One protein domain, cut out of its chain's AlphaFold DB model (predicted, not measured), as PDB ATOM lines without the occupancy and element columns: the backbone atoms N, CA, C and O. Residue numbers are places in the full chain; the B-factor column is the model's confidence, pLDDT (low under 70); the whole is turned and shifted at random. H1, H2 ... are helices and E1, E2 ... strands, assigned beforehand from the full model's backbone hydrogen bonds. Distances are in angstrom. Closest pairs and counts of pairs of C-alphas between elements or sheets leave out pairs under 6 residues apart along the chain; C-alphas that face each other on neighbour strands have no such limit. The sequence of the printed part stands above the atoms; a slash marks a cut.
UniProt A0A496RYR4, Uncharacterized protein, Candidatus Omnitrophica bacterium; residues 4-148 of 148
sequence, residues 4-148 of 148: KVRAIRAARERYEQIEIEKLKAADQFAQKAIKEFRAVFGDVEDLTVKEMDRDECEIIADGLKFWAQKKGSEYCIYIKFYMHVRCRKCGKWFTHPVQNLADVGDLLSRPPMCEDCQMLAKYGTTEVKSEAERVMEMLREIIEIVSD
ATOM      1  N   LYS A   4     149.442 181.965 177.687       94.31
ATOM      2  CA  LYS A   4     150.352 181.770 178.824       94.31
ATOM      3  C   LYS A   4     151.206 183.012 179.090       94.31
ATOM      4  O   LYS A   4     151.272 183.473 180.224       94.31
ATOM      5  N   VAL A   5     151.816 183.588 178.053       94.75
ATOM      6  CA  VAL A   5     152.655 184.793 178.189       94.75
ATOM      7  C   VAL A   5     151.823 186.006 178.619       94.75
ATOM      8  O   VAL A   5     152.241 186.755 179.497       94.75
ATOM      9  N   ARG A   6     150.617 186.174 178.059       95.62
ATOM     10  CA  ARG A   6     149.696 187.256 178.454       95.62
ATOM     11  C   ARG A   6     149.229 187.116 179.906       95.62
ATOM     12  O   ARG A   6     149.183 188.114 180.614       95.62
ATOM     13  N   ALA A   7     148.929 185.895 180.351       94.50
ATOM     14  CA  ALA A   7     148.502 185.617 181.720       94.50
ATOM     15  C   ALA A   7     149.616 185.892 182.743       94.50
ATOM     16  O   ALA A   7     149.361 186.530 183.759       94.50
ATOM     17  N   ILE A   8     150.857 185.479 182.456       95.69
ATOM     18  CA  ILE A   8     152.015 185.755 183.324       95.69
ATOM     19  C   ILE A   8     152.259 187.264 183.441       95.69
ATOM     20  O   ILE A   8     152.461 187.773 184.542       95.69
ATOM     21  N   ARG A   9     152.203 187.990 182.319       94.62
ATOM     22  CA  ARG A   9     152.366 189.447 182.312       94.62
ATOM     23  C   ARG A   9     151.275 190.150 183.125       94.62
ATOM     24  O   ARG A   9     151.607 190.959 183.980       94.62
ATOM     25  N   ALA A  10     150.009 189.792 182.914       93.81
ATOM     26  CA  ALA A  10     148.892 190.366 183.664       93.81
ATOM     27  C   ALA A  10     148.989 190.076 185.173       93.81
ATOM     28  O   ALA A  10     148.677 190.938 185.991       93.81
ATOM     29  N   ALA A  11     149.454 188.882 185.560       95.00
ATOM     30  CA  ALA A  11     149.689 188.555 186.963       95.00
ATOM     31  C   ALA A  11     150.774 189.449 187.579       95.00
ATOM     32  O   ALA A  11     150.576 189.976 188.669       95.00
ATOM     33  N   ARG A  12     151.890 189.663 186.871       94.81
ATOM     34  CA  ARG A  12     152.972 190.547 187.323       94.81
ATOM     35  C   ARG A  12     152.507 191.997 187.474       94.81
ATOM     36  O   ARG A  12     152.709 192.573 188.534       94.81
ATOM     37  N   GLU A  13     151.834 192.538 186.459       94.38
ATOM     38  CA  GLU A  13     151.281 193.901 186.490       94.38
ATOM     39  C   GLU A  13     150.306 194.078 187.667       94.38
ATOM     40  O   GLU A  13     150.351 195.084 188.371       94.38
ATOM     41  N   ARG A  14     149.473 193.066 187.947       93.62
ATOM     42  CA  ARG A  14     148.584 193.069 189.117       93.62
ATOM     43  C   ARG A  14     149.357 193.091 190.439       93.62
ATOM     44  O   ARG A  14     148.958 193.818 191.342       93.62
ATOM     45  N   TYR A  15     150.419 192.296 190.586       93.75
ATOM     46  CA  TYR A  15     151.218 192.297 191.818       93.75
ATOM     47  C   TYR A  15     151.901 193.646 192.055       93.75
ATOM     48  O   TYR A  15     151.833 194.160 193.168       93.75
ATOM     49  N   GLU A  16     152.470 194.241 191.006       93.19
ATOM     50  CA  GLU A  16     153.088 195.571 191.064       93.19
ATOM     51  C   GLU A  16     152.057 196.644 191.465       93.19
ATOM     52  O   GLU A  16     152.321 197.468 192.340       93.19
ATOM     53  N   GLN A  17     150.841 196.597 190.908       92.50
ATOM     54  CA  GLN A  17     149.754 197.499 191.306       92.50
ATOM     55  C   GLN A  17     149.336 197.314 192.768       92.50
ATOM     56  O   GLN A  17     149.202 198.302 193.485       92.50
ATOM     57  N   ILE A  18     149.174 196.069 193.225       91.88
ATOM     58  CA  ILE A  18     148.819 195.769 194.620       91.88
ATOM     59  C   ILE A  18     149.879 196.318 195.580       91.88
ATOM     60  O   ILE A  18     149.537 196.820 196.647       91.88
ATOM     61  N   GLU A  19     151.161 196.219 195.236       91.12
ATOM     62  CA  GLU A  19     152.248 196.731 196.071       91.12
ATOM     63  C   GLU A  19     152.221 198.262 196.166       91.12
ATOM     64  O   GLU A  19     152.267 198.813 197.266       91.12
ATOM     65  N   ILE A  20     152.020 198.952 195.040       92.38
ATOM     66  CA  ILE A  20     151.850 200.413 195.010       92.38
ATOM     67  C   ILE A  20     150.620 200.843 195.821       92.38
ATOM     68  O   ILE A  20     150.679 201.816 196.573       92.38
ATOM     69  N   GLU A  21     149.497 200.137 195.680       92.94
ATOM     70  CA  GLU A  21     148.273 200.422 196.431       92.94
ATOM     71  C   GLU A  21     148.452 200.200 197.932       92.94
ATOM     72  O   GLU A  21     147.957 201.000 198.723       92.94
ATOM     73  N   LYS A  22     149.192 199.161 198.337       92.25
ATOM     74  CA  LYS A  22     149.519 198.913 199.746       92.25
ATOM     75  C   LYS A  22     150.331 200.053 200.348       92.25
ATOM     76  O   LYS A  22     149.979 200.511 201.429       92.25
ATOM     77  N   LEU A  23     151.362 200.525 199.647       92.94
ATOM     78  CA  LEU A  23     152.187 201.645 200.108       92.94
ATOM     79  C   LEU A  23     151.357 202.928 200.234       92.94
ATOM     80  O   LEU A  23     151.382 203.584 201.269       92.94
ATOM     81  N   LYS A  24     150.534 203.241 199.226       94.44
ATOM     82  CA  LYS A  24     149.620 204.394 199.282       94.44
ATOM     83  C   LYS A  24     148.618 204.290 200.429       94.44
ATOM     84  O   LYS A  24     148.322 205.291 201.071       94.44
ATOM     85  N   ALA A  25     148.069 203.102 200.669       94.31
ATOM     86  CA  ALA A  25     147.125 202.885 201.757       94.31
ATOM     87  C   ALA A  25     147.793 203.037 203.132       94.31
ATOM     88  O   ALA A  25     147.162 203.576 204.039       94.31
ATOM     89  N   ALA A  26     149.050 202.605 203.279       95.88
ATOM     90  CA  ALA A  26     149.818 202.764 204.512       95.88
ATOM     91  C   ALA A  26     150.104 204.241 204.828       95.88
ATOM     92  O   ALA A  26     149.791 204.692 205.929       95.88
ATOM     93  N   ASP A  27     150.578 205.020 203.848       96.50
ATOM     94  CA  ASP A  27     150.762 206.477 203.985       96.50
ATOM     95  C   ASP A  27     149.438 207.185 204.328       96.50
ATOM     96  O   ASP A  27     149.348 207.951 205.291       96.50
ATOM     97  N   GLN A  28     148.351 206.865 203.617       96.38
ATOM     98  CA  GLN A  28     147.027 207.429 203.909       96.38
ATOM     99  C   GLN A  28     146.547 207.101 205.326       96.38
ATOM    100  O   GLN A  28     145.967 207.962 205.998       96.38
ATOM    101  N   PHE A  29     146.767 205.868 205.789       97.19
ATOM    102  CA  PHE A  29     146.434 205.471 207.149       97.19
ATOM    103  C   PHE A  29     147.275 206.242 208.169       97.19
ATOM    104  O   PHE A  29     146.700 206.817 209.091       97.19
ATOM    105  N   ALA A  30     148.591 206.336 207.972       97.12
ATOM    106  CA  ALA A  30     149.499 207.081 208.840       97.12
ATOM    107  C   ALA A  30     149.089 208.558 208.970       97.12
ATOM    108  O   ALA A  30     148.952 209.074 210.080       97.12
ATOM    109  N   GLN A  31     148.782 209.230 207.856       97.06
ATOM    110  CA  GLN A  31     148.300 210.616 207.868       97.06
ATOM    111  C   GLN A  31     146.969 210.771 208.611       97.06
ATOM    112  O   GLN A  31     146.758 211.755 209.326       97.06
ATOM    113  N   LYS A  32     146.051 209.809 208.455       96.94
ATOM    114  CA  LYS A  32     144.783 209.802 209.190       96.94
ATOM    115  C   LYS A  32     145.012 209.569 210.685       96.94
ATOM    116  O   LYS A  32     144.430 210.283 211.500       96.94
ATOM    117  N   ALA A  33     145.885 208.630 211.034       97.50
ATOM    118  CA  ALA A  33     146.251 208.315 212.405       97.50
ATOM    119  C   ALA A  33     146.885 209.519 213.109       97.50
ATOM    120  O   ALA A  33     146.507 209.795 214.238       97.50
ATOM    121  N   ILE A  34     147.741 210.301 212.436       97.31
ATOM    122  CA  ILE A  34     148.288 211.564 212.970       97.31
ATOM    123  C   ILE A  34     147.172 212.537 213.353       97.31
ATOM    124  O   ILE A  34     147.193 213.114 214.439       97.31
ATOM    125  N   LYS A  35     146.194 212.734 212.460       96.88
ATOM    126  CA  LYS A  35     145.084 213.668 212.697       96.88
ATOM    127  C   LYS A  35     144.225 213.226 213.878       96.88
ATOM    128  O   LYS A  35     143.919 214.047 214.735       96.88
ATOM    129  N   GLU A  36     143.858 211.947 213.933       97.00
ATOM    130  CA  GLU A  36     143.076 211.405 215.050       97.00
ATOM    131  C   GLU A  36     143.879 211.412 216.356       97.00
ATOM    132  O   GLU A  36     143.335 211.764 217.397       97.00
ATOM    133  N   PHE A  37     145.179 211.117 216.304       97.56
ATOM    134  CA  PHE A  37     146.058 211.159 217.469       97.56
ATOM    135  C   PHE A  37     146.092 212.563 218.073       97.56
ATOM    136  O   PHE A  37     145.827 212.721 219.261       97.56
ATOM    137  N   ARG A  38     146.320 213.597 217.255       96.88
ATOM    138  CA  ARG A  38     146.306 214.994 217.721       96.88
ATOM    139  C   ARG A  38     144.941 215.429 218.244       96.88
ATOM    140  O   ARG A  38     144.865 216.166 219.218       96.88
ATOM    141  N   ALA A  39     143.856 214.955 217.635       96.75
ATOM    142  CA  ALA A  39     142.511 215.249 218.120       96.75
ATOM    143  C   ALA A  39     142.237 214.646 219.511       96.75
ATOM    144  O   ALA A  39     141.493 215.232 220.293       96.75
ATOM    145  N   VAL A  40     142.825 213.485 219.816       96.31
ATOM    146  CA  VAL A  40     142.622 212.767 221.083       96.31
ATOM    147  C   VAL A  40     143.590 213.226 222.176       96.31
ATOM    148  O   VAL A  40     143.182 213.406 223.322       96.31
ATOM    149  N   PHE A  41     144.869 213.391 221.838       96.00
ATOM    150  CA  PHE A  41     145.949 213.627 222.801       96.00
ATOM    151  C   PHE A  41     146.482 215.065 222.786       96.00
ATOM    152  O   PHE A  41     147.293 215.413 223.638       96.00
ATOM    153  N   GLY A  42     146.002 215.911 221.871       94.62
ATOM    154  CA  GLY A  42     146.499 217.270 221.675       94.62
ATOM    155  C   GLY A  42     147.715 217.339 220.750       94.62
ATOM    156  O   GLY A  42     148.195 216.330 220.225       94.62
ATOM    157  N   ASP A  43     148.196 218.560 220.525       92.50
ATOM    158  CA  ASP A  43     149.457 218.780 219.823       92.50
ATOM    159  C   ASP A  43     150.634 218.367 220.714       92.50
ATOM    160  O   ASP A  43     150.640 218.621 221.918       92.50
ATOM    161  N   VAL A  44     151.618 217.717 220.100       90.12
ATOM    162  CA  VAL A  44     152.787 217.124 220.761       90.12
ATOM    163  C   VAL A  44     154.046 217.485 219.985       90.12
ATOM    164  O   VAL A  44     153.998 217.658 218.758       90.12
ATOM    165  N   GLU A  45     155.164 217.596 220.693       86.19
ATOM    166  CA  GLU A  45     156.471 217.818 220.083       86.19
ATOM    167  C   GLU A  45     157.043 216.482 219.569       86.19
ATOM    168  O   GLU A  45     156.556 215.391 219.880       86.19
ATOM    169  N   ASP A  46     158.028 216.562 218.670       90.44
ATOM    170  CA  ASP A  46     158.754 215.400 218.136       90.44
ATOM    171  C   ASP A  46     157.879 214.252 217.585       90.44
ATOM    172  O   ASP A  46     158.253 213.075 217.625       90.44
ATOM    173  N   LEU A  47     156.712 214.589 217.019       95.12
ATOM    174  CA  LEU A  47     155.809 213.606 216.426       95.12
ATOM    175  C   LEU A  47     156.425 212.988 215.167       95.12
ATOM    176  O   LEU A  47     156.506 213.624 214.112       95.12
ATOM    177  N   THR A  48     156.766 211.709 215.249       96.56
ATOM    178  CA  THR A  48     157.199 210.901 214.108       96.56
ATOM    179  C   THR A  48     156.258 209.725 213.915       96.56
ATOM    180  O   THR A  48     155.717 209.171 214.871       96.56
ATOM    181  N   VAL A  49     156.035 209.344 212.659       96.94
ATOM    182  CA  VAL A  49     155.175 208.212 212.313       96.94
ATOM    183  C   VAL A  49     155.908 207.291 211.364       96.94
ATOM    184  O   VAL A  49     156.559 207.734 210.419       96.94
ATOM    185  N   LYS A  50     155.797 205.997 211.637       96.50
ATOM    186  CA  LYS A  50     156.337 204.925 210.824       96.50
ATOM    187  C   LYS A  50     155.185 204.099 210.274       96.50
ATOM    188  O   LYS A  50     154.466 203.428 211.017       96.50
ATOM    189  N   GLU A  51     155.038 204.145 208.958       95.00
ATOM    190  CA  GLU A  51     154.118 203.294 208.211       95.00
ATOM    191  C   GLU A  51     154.461 201.815 208.435       95.00
ATOM    192  O   GLU A  51     155.633 201.426 208.408       95.00
ATOM    193  N   MET A  52     153.439 200.990 208.675       92.94
ATOM    194  CA  MET A  52     153.598 199.538 208.793       92.94
ATOM    195  C   MET A  52     152.811 198.831 207.697       92.94
ATOM    196  O   MET A  52     153.400 198.141 206.865       92.94
ATOM    197  N   ASP A  53     151.495 199.033 207.662       92.75
ATOM    198  CA  ASP A  53     150.634 198.525 206.601       92.75
ATOM    199  C   ASP A  53     149.403 199.426 206.385       92.75
ATOM    200  O   ASP A  53     149.314 200.537 206.899       92.75
ATOM    201  N   ARG A  54     148.449 198.952 205.577       93.69
ATOM    202  CA  ARG A  54     147.218 199.677 205.213       93.69
ATOM    203  C   ARG A  54     146.270 199.988 206.379       93.69
ATOM    204  O   ARG A  54     145.349 200.784 206.201       93.69
ATOM    205  N   ASP A  55     146.418 199.313 207.510       95.69
ATOM    206  CA  ASP A  55     145.509 199.378 208.650       95.69
ATOM    207  C   ASP A  55     146.264 199.620 209.983       95.69
ATOM    208  O   ASP A  55     145.617 199.729 211.029       95.69
ATOM    209  N   GLU A  56     147.598 199.749 209.961       97.38
ATOM    210  CA  GLU A  56     148.456 199.926 211.137       97.38
ATOM    211  C   GLU A  56     149.646 200.877 210.910       97.38
ATOM    212  O   GLU A  56     150.273 200.902 209.847       97.38
ATOM    213  N   CYS A  57     150.020 201.624 211.952       97.88
ATOM    214  CA  CYS A  57     151.257 202.408 211.991       97.88
ATOM    215  C   CYS A  57     151.791 202.569 213.422       97.88
ATOM    216  O   CYS A  57     151.044 202.474 214.400       97.88
ATOM    217  N   GLU A  58     153.085 202.858 213.551       98.06
ATOM    218  CA  GLU A  58     153.710 203.252 214.817       98.06
ATOM    219  C   GLU A  58     153.817 204.781 214.873       98.06
ATOM    220  O   GLU A  58     154.233 205.419 213.908       98.06
ATOM    221  N   ILE A  59     153.437 205.372 216.001       98.00
ATOM    222  CA  ILE A  59     153.539 206.802 216.290       98.00
ATOM    223  C   ILE A  59     154.494 206.964 217.468       98.00
ATOM    224  O   ILE A  59     154.350 206.281 218.481       98.00
ATOM    225  N   ILE A  60     155.457 207.870 217.360       97.31
ATOM    226  CA  ILE A  60     156.344 208.251 218.458       97.31
ATOM    227  C   ILE A  60     156.120 209.735 218.730       97.31
ATOM    228  O   ILE A  60     156.234 210.541 217.810       97.31
ATOM    229  N   ALA A  61     155.781 210.079 219.967       96.12
ATOM    230  CA  ALA A  61     155.505 211.442 220.419       96.12
ATOM    231  C   ALA A  61     156.124 211.641 221.802       96.12
ATOM    232  O   ALA A  61     155.908 210.797 222.673       96.12
ATOM    233  N   ASP A  62     156.913 212.699 221.997       93.94
ATOM    234  CA  ASP A  62     157.577 213.012 223.275       93.94
ATOM    235  C   ASP A  62     158.324 211.808 223.900       93.94
ATOM    236  O   ASP A  62     158.308 211.565 225.108       93.94
ATOM    237  N   GLY A  63     158.944 210.974 223.055       93.81
ATOM    238  CA  GLY A  63     159.646 209.751 223.470       93.81
ATOM    239  C   GLY A  63     158.748 208.557 223.835       93.81
ATOM    240  O   GLY A  63     159.258 207.463 224.091       93.81
ATOM    241  N   LEU A  64     157.424 208.716 223.814       95.94
ATOM    242  CA  LEU A  64     156.450 207.642 223.996       95.94
ATOM    243  C   LEU A  64     156.109 206.998 222.653       95.94
ATOM    244  O   LEU A  64     155.940 207.681 221.647       95.94
ATOM    245  N   LYS A  65     155.982 205.669 222.640       97.62
ATOM    246  CA  LYS A  65     155.608 204.912 221.440       97.62
ATOM    247  C   LYS A  65     154.174 204.424 221.531       97.62
ATOM    248  O   LYS A  65     153.774 203.839 222.539       97.62
ATOM    249  N   PHE A  66     153.448 204.584 220.440       98.19
ATOM    250  CA  PHE A  66     152.079 204.147 220.268       98.19
ATOM    251  C   PHE A  66     151.957 203.316 218.997       98.19
ATOM    252  O   PHE A  66     152.570 203.606 217.976       98.19
ATOM    253  N   TRP A  67     151.113 202.302 219.048       98.12
ATOM    254  CA  TRP A  67     150.638 201.566 217.894       98.12
ATOM    255  C   TRP A  67     149.206 202.007 217.611       98.12
ATOM    256  O   TRP A  67     148.333 201.930 218.481       98.12
ATOM    257  N   ALA A  68     148.975 202.519 216.409       98.12
ATOM    258  CA  ALA A  68     147.657 202.885 215.926       98.12
ATOM    259  C   ALA A  68     147.151 201.769 215.018       98.12
ATOM    260  O   ALA A  68     147.831 201.377 214.071       98.12
ATOM    261  N   GLN A  69     145.951 201.273 215.299       97.75
ATOM    262  CA  GLN A  69     145.354 200.166 214.563       97.75
ATOM    263  C   GLN A  69     143.927 200.510 214.166       97.75
ATOM    264  O   GLN A  69     143.099 200.899 214.996       97.75
ATOM    265  N   LYS A  70     143.608 200.320 212.890       96.31
ATOM    266  CA  LYS A  70     142.248 200.434 212.384       96.31
ATOM    267  C   LYS A  70     141.387 199.317 212.961       96.31
ATOM    268  O   LYS A  70     141.717 198.133 212.886       96.31
ATOM    269  N   LYS A  71     140.239 199.687 213.510       94.38
ATOM    270  CA  LYS A  71     139.215 198.770 213.998       94.38
ATOM    271  C   LYS A  71     137.916 199.010 213.249       94.38
ATOM    272  O   LYS A  71     137.561 200.140 212.928       94.38
ATOM    273  N   GLY A  72     137.222 197.917 212.963       90.75
ATOM    274  CA  GLY A  72     135.864 197.931 212.442       90.75
ATOM    275  C   GLY A  72     134.912 197.369 213.486       90.75
ATOM    276  O   GLY A  72     135.229 196.389 214.161       90.75
ATOM    277  N   SER A  73     133.752 197.991 213.607       86.12
ATOM    278  CA  SER A  73     132.542 197.384 214.145       86.12
ATOM    279  C   SER A  73     131.513 197.265 213.017       86.12
ATOM    280  O   SER A  73     131.745 197.755 211.912       86.12
ATOM    281  N   GLU A  74     130.368 196.644 213.295       86.25
ATOM    282  CA  GLU A  74     129.250 196.541 212.346       86.25
ATOM    283  C   GLU A  74     128.804 197.912 211.793       86.25
ATOM    284  O   GLU A  74     128.372 197.999 210.646       86.25
ATOM    285  N   TYR A  75     128.981 198.993 212.564       87.56
ATOM    286  CA  TYR A  75     128.445 200.320 212.239       87.56
ATOM    287  C   TYR A  75     129.506 201.392 211.967       87.56
ATOM    288  O   TYR A  75     129.179 202.450 211.432       87.56
ATOM    289  N   CYS A  76     130.770 201.176 212.346       88.75
ATOM    290  CA  CYS A  76     131.802 202.203 212.198       88.75
ATOM    291  C   CYS A  76     133.219 201.645 212.058       88.75
ATOM    292  O   CYS A  76     133.559 200.593 212.600       88.75
ATOM    293  N   ILE A  77     134.067 202.408 211.364       91.06
ATOM    294  CA  ILE A  77     135.511 202.188 211.279       91.06
ATOM    295  C   ILE A  77     136.200 203.336 212.016       91.06
ATOM    296  O   ILE A  77     135.959 204.499 211.695       91.06
ATOM    297  N   TYR A  78     137.071 203.015 212.966       94.00
ATOM    298  CA  TYR A  78     137.786 203.980 213.807       94.00
ATOM    299  C   TYR A  78     139.234 203.538 214.041       94.00
ATOM    300  O   TYR A  78     139.580 202.383 213.783       94.00
ATOM    301  N   ILE A  79     140.096 204.443 214.507       97.00
ATOM    302  CA  ILE A  79     141.471 204.111 214.893       97.00
ATOM    303  C   ILE A  79     141.515 203.929 216.407       97.00
ATOM    304  O   ILE A  79     140.967 204.723 217.168       97.00
ATOM    305  N   LYS A  80     142.149 202.847 216.849       97.44
ATOM    306  CA  LYS A  80     142.411 202.587 218.259       97.44
ATOM    307  C   LYS A  80     143.901 202.727 218.522       97.44
ATOM    308  O   LYS A  80     144.712 202.168 217.785       97.44
ATOM    309  N   PHE A  81     144.239 203.459 219.577       98.25
ATOM    310  CA  PHE A  81     145.615 203.692 219.988       98.25
ATOM    311  C   PHE A  81     145.995 202.765 221.137       98.25
ATOM    312  O   PHE A  81     145.210 202.504 222.054       98.25
ATOM    313  N   TYR A  82     147.219 202.263 221.073       98.12
ATOM    314  CA  TYR A  82     147.804 201.400 222.079       98.12
ATOM    315  C   TYR A  82     149.183 201.929 222.436       98.12
ATOM    316  O   TYR A  82     150.021 202.091 221.561       98.12
ATOM    317  N   MET A  83     149.450 202.170 223.708       98.00
ATOM    318  CA  MET A  83     150.755 202.626 224.166       98.00
ATOM    319  C   MET A  83     151.688 201.433 224.402       98.00
ATOM    320  O   MET A  83     151.277 200.430 224.992       98.00
ATOM    321  N   HIS A  84     152.948 201.538 223.975       97.25
ATOM    322  CA  HIS A  84     154.000 200.610 224.382       97.25
ATOM    323  C   HIS A  84     154.405 200.888 225.825       97.25
ATOM    324  O   HIS A  84     154.919 201.954 226.157       97.25
ATOM    325  N   VAL A  85     154.206 199.893 226.682       96.62
ATOM    326  CA  VAL A  85     154.478 199.979 228.114       96.62
ATOM    327  C   VAL A  85     155.271 198.771 228.583       96.62
ATOM    328  O   VAL A  85     155.232 197.687 227.993       96.62
ATOM    329  N   ARG A  86     156.015 198.958 229.669       95.50
ATOM    330  CA  ARG A  86     156.807 197.898 230.281       95.50
ATOM    331  C   ARG A  86     155.995 197.218 231.377       95.50
ATOM    332  O   ARG A  86     155.471 197.878 232.268       95.50
ATOM    333  N   CYS A  87     155.920 195.891 231.343       95.56
ATOM    334  CA  CYS A  87     155.265 195.118 232.393       95.56
ATOM    335  C   CYS A  87     155.962 195.336 233.736       95.56
ATOM    336  O   CYS A  87     157.155 195.047 233.863       95.56
ATOM    337  N   ARG A  88     155.209 195.741 234.766       95.50
ATOM    338  CA  ARG A  88     155.764 195.965 236.112       95.50
ATOM    339  C   ARG A  88     156.362 194.718 236.774       95.50
ATOM    340  O   ARG A  88     157.144 194.857 237.702       95.50
ATOM    341  N   LYS A  89     155.971 193.507 236.343       93.94
ATOM    342  CA  LYS A  89     156.419 192.234 236.945       93.94
ATOM    343  C   LYS A  89     157.620 191.627 236.220       93.94
ATOM    344  O   LYS A  89     158.612 191.307 236.856       93.94
ATOM    345  N   CYS A  90     157.526 191.439 234.903       94.94
ATOM    346  CA  CYS A  90     158.566 190.752 234.125       94.94
ATOM    347  C   CYS A  90     159.442 191.694 233.293       94.94
ATOM    348  O   CYS A  90     160.383 191.244 232.646       94.94
ATOM    349  N   GLY A  91     159.117 192.987 233.240       93.75
ATOM    350  CA  GLY A  91     159.882 193.967 232.481       93.75
ATOM    351  C   GLY A  91     159.782 193.830 230.957       93.75
ATOM    352  O   GLY A  91     160.467 194.580 230.266       93.75
ATOM    353  N   LYS A  92     158.970 192.908 230.419       94.94
ATOM    354  CA  LYS A  92     158.733 192.786 228.972       94.94
ATOM    355  C   LYS A  92     157.875 193.945 228.465       94.94
ATOM    356  O   LYS A  92     156.968 194.396 229.166       94.94
ATOM    357  N   TRP A  93     158.162 194.402 227.253       94.75
ATOM    358  CA  TRP A  93     157.345 195.389 226.551       94.75
ATOM    359  C   TRP A  93     156.085 194.741 225.988       94.75
ATOM    360  O   TRP A  93     156.131 193.610 225.509       94.75
ATOM    361  N   PHE A  94     154.973 195.462 226.050       95.06
ATOM    362  CA  PHE A  94     153.712 195.079 225.428       95.06
ATOM    363  C   PHE A  94     152.867 196.324 225.133       95.06
ATOM    364  O   PHE A  94     153.221 197.435 225.532       95.06
ATOM    365  N   THR A  95     151.762 196.143 224.416       96.06
ATOM    366  CA  THR A  95     150.816 197.206 224.070       96.06
ATOM    367  C   THR A  95     149.644 197.235 225.050       96.06
ATOM    368  O   THR A  95     149.106 196.192 225.422       96.06
ATOM    369  N   HIS A  96     149.208 198.428 225.450       96.38
ATOM    370  CA  HIS A  96     147.998 198.614 226.253       96.38
ATOM    371  C   HIS A  96     147.094 199.673 225.611       96.38
ATOM    372  O   HIS A  96     147.602 200.728 225.236       96.38
ATOM    373  N   PRO A  97     145.778 199.429 225.450       96.81
ATOM    374  CA  PRO A  97     144.884 200.411 224.845       96.81
ATOM    375  C   PRO A  97     144.831 201.701 225.671       96.81
ATOM    376  O   PRO A  97     144.813 201.636 226.902       96.81
ATOM    377  N   VAL A  98     144.769 202.835 224.975       97.69
ATOM    378  CA  VAL A  98     144.600 204.184 225.535       97.69
ATOM    379  C   VAL A  98     143.592 204.967 224.694       97.69
ATOM    380  O   VAL A  98     143.546 204.823 223.471       97.69
ATOM    381  N   GLN A  99     142.761 205.773 225.343       96.69
ATOM    382  CA  GLN A  99     141.703 206.565 224.711       96.69
ATOM    383  C   GLN A  99     141.861 208.065 224.936       96.69
ATOM    384  O   GLN A  99     141.201 208.839 224.254       96.69
ATOM    385  N   ASN A 100     142.671 208.480 225.907       97.19
ATOM    386  CA  ASN A 100     142.858 209.878 226.284       97.19
ATOM    387  C   ASN A 100     144.160 210.046 227.094       97.19
ATOM    388  O   ASN A 100     144.827 209.068 227.439       97.19
ATOM    389  N   LEU A 101     144.520 211.294 227.410       96.62
ATOM    390  CA  LEU A 101     145.722 211.611 228.192       96.62
ATOM    391  C   LEU A 101     145.695 211.080 229.634       96.62
ATOM    392  O   LEU A 101     146.757 210.783 230.176       96.62
ATOM    393  N   ALA A 102     144.521 210.941 230.261       96.88
ATOM    394  CA  ALA A 102     144.429 210.381 231.609       96.88
ATOM    395  C   ALA A 102     144.844 208.903 231.616       96.88
ATOM    396  O   ALA A 102     145.642 208.514 232.463       96.88
ATOM    397  N   ASP A 103     144.424 208.121 230.615       97.38
ATOM    398  CA  ASP A 103     144.863 206.728 230.462       97.38
ATOM    399  C   ASP A 103     146.392 206.634 230.324       97.38
ATOM    400  O   ASP A 103     147.031 205.769 230.922       97.38
ATOM    401  N   VAL A 104     146.999 207.544 229.551       96.88
ATOM    402  CA  VAL A 104     148.463 207.623 229.398       96.88
ATOM    403  C   VAL A 104     149.127 207.945 230.739       96.88
ATOM    404  O   VAL A 104     150.072 207.263 231.139       96.88
ATOM    405  N   GLY A 105     148.615 208.945 231.461       97.00
ATOM    406  CA  GLY A 105     149.109 209.322 232.787       97.00
ATOM    407  C   GLY A 105     149.009 208.184 233.805       97.00
ATOM    408  O   GLY A 105     149.956 207.952 234.565       97.00
ATOM    409  N   ASP A 106     147.914 207.426 233.776       96.38
ATOM    410  CA  ASP A 106     147.701 206.253 234.622       96.38
ATOM    411  C   ASP A 106     148.718 205.151 234.319       96.38
ATOM    412  O   ASP A 106     149.333 204.611 235.242       96.38
ATOM    413  N   LEU A 107     148.956 204.848 233.040       96.25
ATOM    414  CA  LEU A 107     149.931 203.838 232.625       96.25
ATOM    415  C   LEU A 107     151.369 204.217 232.992       96.25
ATOM    416  O   LEU A 107     152.148 203.345 233.381       96.25
ATOM    417  N   LEU A 108     151.725 205.500 232.890       95.31
ATOM    418  CA  LEU A 108     153.044 206.001 233.279       95.31
ATOM    419  C   LEU A 108     153.238 205.968 234.799       95.31
ATOM    420  O   LEU A 108     154.291 205.554 235.282       95.31
ATOM    421  N   SER A 109     152.216 206.365 235.557       96.06
ATOM    422  CA  SER A 109     152.275 206.428 237.022       96.06
ATOM    423  C   SER A 109     152.181 205.048 237.670       96.06
ATOM    424  O   SER A 109     152.756 204.801 238.731       96.06
ATOM    425  N   ARG A 110     151.424 204.136 237.055       94.12
ATOM    426  CA  ARG A 110     151.158 202.784 237.556       94.12
ATOM    427  C   ARG A 110     151.289 201.776 236.414       94.12
ATOM    428  O   ARG A 110     150.276 201.296 235.902       94.12
ATOM    429  N   PRO A 111     152.528 201.389 236.056       91.94
ATOM    430  CA  PRO A 111     152.755 200.475 234.947       91.94
ATOM    431  C   PRO A 111     151.963 199.163 235.099       91.94
ATOM    432  O   PRO A 111     151.974 198.553 236.177       91.94
ATOM    433  N   PRO A 112     151.267 198.702 234.047       93.88
ATOM    434  CA  PRO A 112     150.413 197.521 234.117       93.88
ATOM    435  C   PRO A 112     151.211 196.209 234.158       93.88
ATOM    436  O   PRO A 112     152.414 196.147 233.895       93.88
ATOM    437  N   MET A 113     150.519 195.111 234.472       94.81
ATOM    438  CA  MET A 113     151.032 193.752 234.262       94.81
ATOM    439  C   MET A 113     150.610 193.256 232.881       94.81
ATOM    440  O   MET A 113     149.451 193.435 232.515       94.81
ATOM    441  N   CYS A 114     151.512 192.599 232.149       94.19
ATOM    442  CA  CYS A 114     151.158 191.928 230.898       94.19
ATOM    443  C   CYS A 114     150.215 190.742 231.147       94.19
ATOM    444  O   CYS A 114     150.146 190.220 232.265       94.19
ATOM    445  N   GLU A 115     149.530 190.300 230.094       92.06
ATOM    446  CA  GLU A 115     148.539 189.221 230.142       92.06
ATOM    447  C   GLU A 115     149.097 187.928 230.756       92.06
ATOM    448  O   GLU A 115     148.504 187.415 231.700       92.06
ATOM    449  N   ASP A 116     150.296 187.486 230.354       90.88
ATOM    450  CA  ASP A 116     150.968 186.316 230.944       90.88
ATOM    451  C   ASP A 116     151.105 186.436 232.470       90.88
ATOM    452  O   ASP A 116     150.798 185.522 233.233       90.88
ATOM    453  N   CYS A 117     151.558 187.601 232.940       91.50
ATOM    454  CA  CYS A 117     151.757 187.852 234.362       91.50
ATOM    455  C   CYS A 117     150.428 187.946 235.120       91.50
ATOM    456  O   CYS A 117     150.385 187.570 236.294       91.50
ATOM    457  N   GLN A 118     149.372 188.454 234.480       90.38
ATOM    458  CA  GLN A 118     148.023 188.477 235.045       90.38
ATOM    459  C   GLN A 118     147.432 187.069 235.130       90.38
ATOM    460  O   GLN A 118     146.859 186.726 236.158       90.38
ATOM    461  N   MET A 119     147.604 186.245 234.095       88.38
ATOM    462  CA  MET A 119     147.164 184.849 234.072       88.38
ATOM    463  C   MET A 119     147.832 184.048 235.191       88.38
ATOM    464  O   MET A 119     147.136 183.423 235.985       88.38
ATOM    465  N   LEU A 120     149.156 184.159 235.337       86.19
ATOM    466  CA  LEU A 120     149.898 183.507 236.424       86.19
ATOM    467  C   LEU A 120     149.425 183.951 237.816       86.19
ATOM    468  O   LEU A 120     149.406 183.150 238.744       86.19
ATOM    469  N   ALA A 121     149.046 185.223 237.977       79.81
ATOM    470  CA  ALA A 121     148.535 185.740 239.245       79.81
ATOM    471  C   ALA A 121     147.090 185.298 239.535       79.81
ATOM    472  O   ALA A 121     146.761 185.036 240.687       79.81
ATOM    473  N   LYS A 122     146.230 185.220 238.509       75.56
ATOM    474  CA  LYS A 122     144.814 184.834 238.634       75.56
ATOM    475  C   LYS A 122     144.632 183.343 238.864       75.56
ATOM    476  O   LYS A 122     143.818 182.949 239.688       75.56
ATOM    477  N   TYR A 123     145.368 182.533 238.115       66.56
ATOM    478  CA  TYR A 123     145.227 181.083 238.150       66.56
ATOM    479  C   TYR A 123     146.190 180.418 239.112       66.56
ATOM    480  O   TYR A 123     146.154 179.196 239.179       66.56
ATOM    481  N   GLY A 124     147.010 181.211 239.826       57.19
ATOM    482  CA  GLY A 124     147.942 180.743 240.841       57.19
ATOM    483  C   GLY A 124     148.534 179.419 240.416       57.19
ATOM    484  O   GLY A 124     148.186 178.396 240.997       57.19
ATOM    485  N   THR A 125     149.329 179.406 239.343       46.22
ATOM    486  CA  THR A 125     150.064 178.184 239.044       46.22
ATOM    487  C   THR A 125     150.958 177.966 240.247       46.22
ATOM    488  O   THR A 125     151.906 178.731 240.452       46.22
ATOM    489  N   THR A 126     150.528 177.016 241.083       47.25
ATOM    490  CA  THR A 126     151.346 176.061 241.812       47.25
ATOM    491  C   THR A 126     152.803 176.343 241.549       47.25
ATOM    492  O   THR A 126     153.221 176.296 240.388       47.25
ATOM    493  N   GLU A 127     153.545 176.662 242.612       47.94
ATOM    494  CA  GLU A 127     154.997 176.544 242.623       47.94
ATOM    495  C   GLU A 127     155.366 175.432 241.649       47.94
ATOM    496  O   GLU A 127     154.959 174.277 241.828       47.94
ATOM    497  N   VAL A 128     155.992 175.796 240.525       50.06
ATOM    498  CA  VAL A 128     156.602 174.791 239.673       50.06
ATOM    499  C   VAL A 128     157.679 174.252 240.582       50.06
ATOM    500  O   VAL A 128     158.728 174.886 240.699       50.06
ATOM    501  N   LYS A 129     157.347 173.180 241.318       50.84
ATOM    502  CA  LYS A 129     158.267 172.502 242.216       50.84
ATOM    503  C   LYS A 129     159.547 172.394 241.425       50.84
ATOM    504  O   LYS A 129     159.528 171.888 240.294       50.84
ATOM    505  N   SER A 130     160.608 172.973 241.967       62.84
ATOM    506  CA  SER A 130     161.911 172.891 241.333       62.84
ATOM    507  C   SER A 130     162.187 171.422 241.012       62.84
ATOM    508  O   SER A 130     161.656 170.518 241.663       62.84
ATOM    509  N   GLU A 131     162.997 171.145 239.994       61.06
ATOM    510  CA  GLU A 131     163.354 169.760 239.665       61.06
ATOM    511  C   GLU A 131     163.852 169.003 240.915       61.06
ATOM    512  O   GLU A 131     163.482 167.855 241.134       61.06
ATOM    513  N   ALA A 132     164.542 169.710 241.819       64.44
ATOM    514  CA  ALA A 132     164.942 169.220 243.134       64.44
ATOM    515  C   ALA A 132     163.765 168.832 244.052       64.44
ATOM    516  O   ALA A 132     163.812 167.783 244.685       64.44
ATOM    517  N   GLU A 133     162.697 169.629 244.124       65.12
ATOM    518  CA  GLU A 133     161.509 169.307 244.929       65.12
ATOM    519  C   GLU A 133     160.719 168.129 244.359       65.12
ATOM    520  O   GLU A 133     160.226 167.304 245.125       65.12
ATOM    521  N   ARG A 134     160.647 168.001 243.029       69.56
ATOM    522  CA  ARG A 134     160.045 166.830 242.371       69.56
ATOM    523  C   ARG A 134     160.841 165.557 242.639       69.56
ATOM    524  O   ARG A 134     160.258 164.528 242.963       69.56
ATOM    525  N   VAL A 135     162.169 165.638 242.553       75.19
ATOM    526  CA  VAL A 135     163.067 164.520 242.872       75.19
ATOM    527  C   VAL A 135     162.952 164.134 244.349       75.19
ATOM    528  O   VAL A 135     162.881 162.952 244.665       75.19
ATOM    529  N   MET A 136     162.876 165.107 245.259       76.25
ATOM    530  CA  MET A 136     162.721 164.859 246.699       76.25
ATOM    531  C   MET A 136     161.396 164.175 247.051       76.25
ATOM    532  O   MET A 136     161.360 163.363 247.972       76.25
ATOM    533  N   GLU A 137     160.317 164.491 246.341       73.81
ATOM    534  CA  GLU A 137     159.011 163.859 246.541       73.81
ATOM    535  C   GLU A 137     159.003 162.415 246.021       73.81
ATOM    536  O   GLU A 137     158.639 161.509 246.766       73.81
ATOM    537  N   MET A 138     159.552 162.174 244.824       72.50
ATOM    538  CA  MET A 138     159.747 160.814 244.305       72.50
ATOM    539  C   MET A 138     160.629 159.958 245.225       72.50
ATOM    540  O   MET A 138     160.350 158.782 245.440       72.50
ATOM    541  N   LEU A 139     161.696 160.534 245.792       77.94
ATOM    542  CA  LEU A 139     162.557 159.824 246.740       77.94
ATOM    543  C   LEU A 139     161.822 159.475 248.040       77.94
ATOM    544  O   LEU A 139     162.073 158.403 248.584       77.94
ATOM    545  N   ARG A 140     160.911 160.329 248.530       76.50
ATOM    546  CA  ARG A 140     160.083 160.001 249.704       76.50
ATOM    547  C   ARG A 140     159.129 158.852 249.422       76.50
ATOM    548  O   ARG A 140     159.087 157.929 250.223       76.50
ATOM    549  N   GLU A 141     158.442 158.872 248.281       75.06
ATOM    550  CA  GLU A 141     157.542 157.781 247.886       75.06
ATOM    551  C   GLU A 141     158.294 156.445 247.774       75.06
ATOM    552  O   GLU A 141     157.815 155.418 248.245       75.06
ATOM    553  N   ILE A 142     159.513 156.445 247.224       75.75
ATOM    554  CA  ILE A 142     160.349 155.236 247.156       75.75
ATOM    555  C   ILE A 142     160.775 154.771 248.554       75.75
ATOM    556  O   ILE A 142     160.751 153.573 248.825       75.75
ATOM    557  N   ILE A 143     161.172 155.686 249.444       71.62
ATOM    558  CA  ILE A 143     161.565 155.327 250.815       71.62
ATOM    559  C   ILE A 143     160.380 154.724 251.573       71.62
ATOM    560  O   ILE A 143     160.572 153.737 252.276       71.62
ATOM    561  N   GLU A 144     159.172 155.266 251.410       72.38
ATOM    562  CA  GLU A 144     157.958 154.715 252.022       72.38
ATOM    563  C   GLU A 144     157.658 153.296 251.516       72.38
ATOM    564  O   GLU A 144     157.352 152.428 252.324       72.38
ATOM    565  N   ILE A 145     157.851 153.015 250.222       71.25
ATOM    566  CA  ILE A 145     157.665 151.669 249.643       71.25
ATOM    567  C   ILE A 145     158.722 150.663 250.125       71.25
ATOM    568  O   ILE A 145     158.441 149.474 250.207       71.25
ATOM    569  N   VAL A 146     159.949 151.115 250.392       71.50
ATOM    570  CA  VAL A 146     161.076 150.250 250.799       71.50
ATOM    571  C   VAL A 146     161.155 150.082 252.326       71.50
ATOM    572  O   VAL A 146     161.934 149.264 252.814       71.50
ATOM    573  N   SER A 147     160.379 150.860 253.084       59.00
ATOM    574  CA  SER A 147     160.329 150.794 254.552       59.00
ATOM    575  C   SER A 147     159.189 149.919 255.099       59.00
ATOM    576  O   SER A 147     159.107 149.772 256.319       59.00
ATOM    577  N   ASP A 148     158.364 149.336 254.218       50.22
ATOM    578  CA  ASP A 148     157.478 148.179 254.467       50.22
ATOM    579  C   ASP A 148     158.134 146.878 253.950       50.22
ATOM    580  O   ASP A 148     157.869 145.800 254.536       50.22
TER     581      ASP A 148
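This is residues 4 to 148 of the 148 residues of an uncharacterized protein of Candidatus Omnitrophica bacterium (UniProt A0A496RYR4). A strongly twisted sheet of five strands has the last part of one long helix, H1, and the short H2 packed on one face, while two arms stick out from this body: residues 4 to 20 of H1, and a tail at the chain's end that holds H4. The printed part has 145 residues, with named elements in the order H1 E1 E2 E3 E4 E5 H2 H3 H4. The sheet runs E1 E2 E3 E4 E5, antiparallel throughout, and the class is mixed, helices and strands. The whole is extended, with a radius of gyration of the C-alphas of 25.5 A and spans of 83 by 57 by 32 A.

Find C-alpha 4 at (150.352, 181.770, 178.824); from there H1, residues 4 to 41, runs 54.5 A to C-alpha 41 at (145.949, 213.627, 222.801). Next come E1, residues 48 to 51, and E2, residues 56 to 61. E3, residues 64 to 72, is 25.5 A long, and E4, residues 77 to 86, is 28.9 A long. E5, residues 93 to 98, H2, residues 101 to 109, and H3, residues 115 to 122, follow. H4, residues 131 to 146, runs 22.6 A and ends with C-alpha 146 at (161.076, 150.250, 250.799).

Begin at the sheet, a meander in which each strand is the antiparallel neighbour and hairpin partner of the one before. Look for N 50 and O 58 between E1 and E2, 2.8 A; N 66 and O 59 between E2 and E3, 2.7 A; N 67 and O 82 between E3 and E4, 2.7 A; and N 83 and O 96 between E4 and E5, 2.8 A, each within hydrogen-bond range. H1 and H2 are on the same face, in two layers, helices on one face of a sheet. The closest C-alphas of H1 and E1 are those of Ala 26 and Glu 51, 5.7 A apart. H2 lies over E4 at a height over the sheet of 9.2 A and runs along it, at 14 degrees on the local plane; their closest C-alphas, Val 85 and Leu 107, are 7.5 A apart. H1 and H2 are close but not clearly touching, with C-alphas 41 and 101 at 5.8 A. H3 and H4 are not on the sheet, and they are apart from each other. In H1, H2, H3 and H4 every O i to N i+4 pair is within hydrogen-bond range.

The two C-alphas farthest apart, those of Arg 6 and Asp 148, are 85.8 A apart. The printed part has no cut and no long link. Residues 122 to 128, 130 to 136 and 138 to 148 stand free. Look for pLDDT under 70 at residues 123 to 134 and 147 to 148.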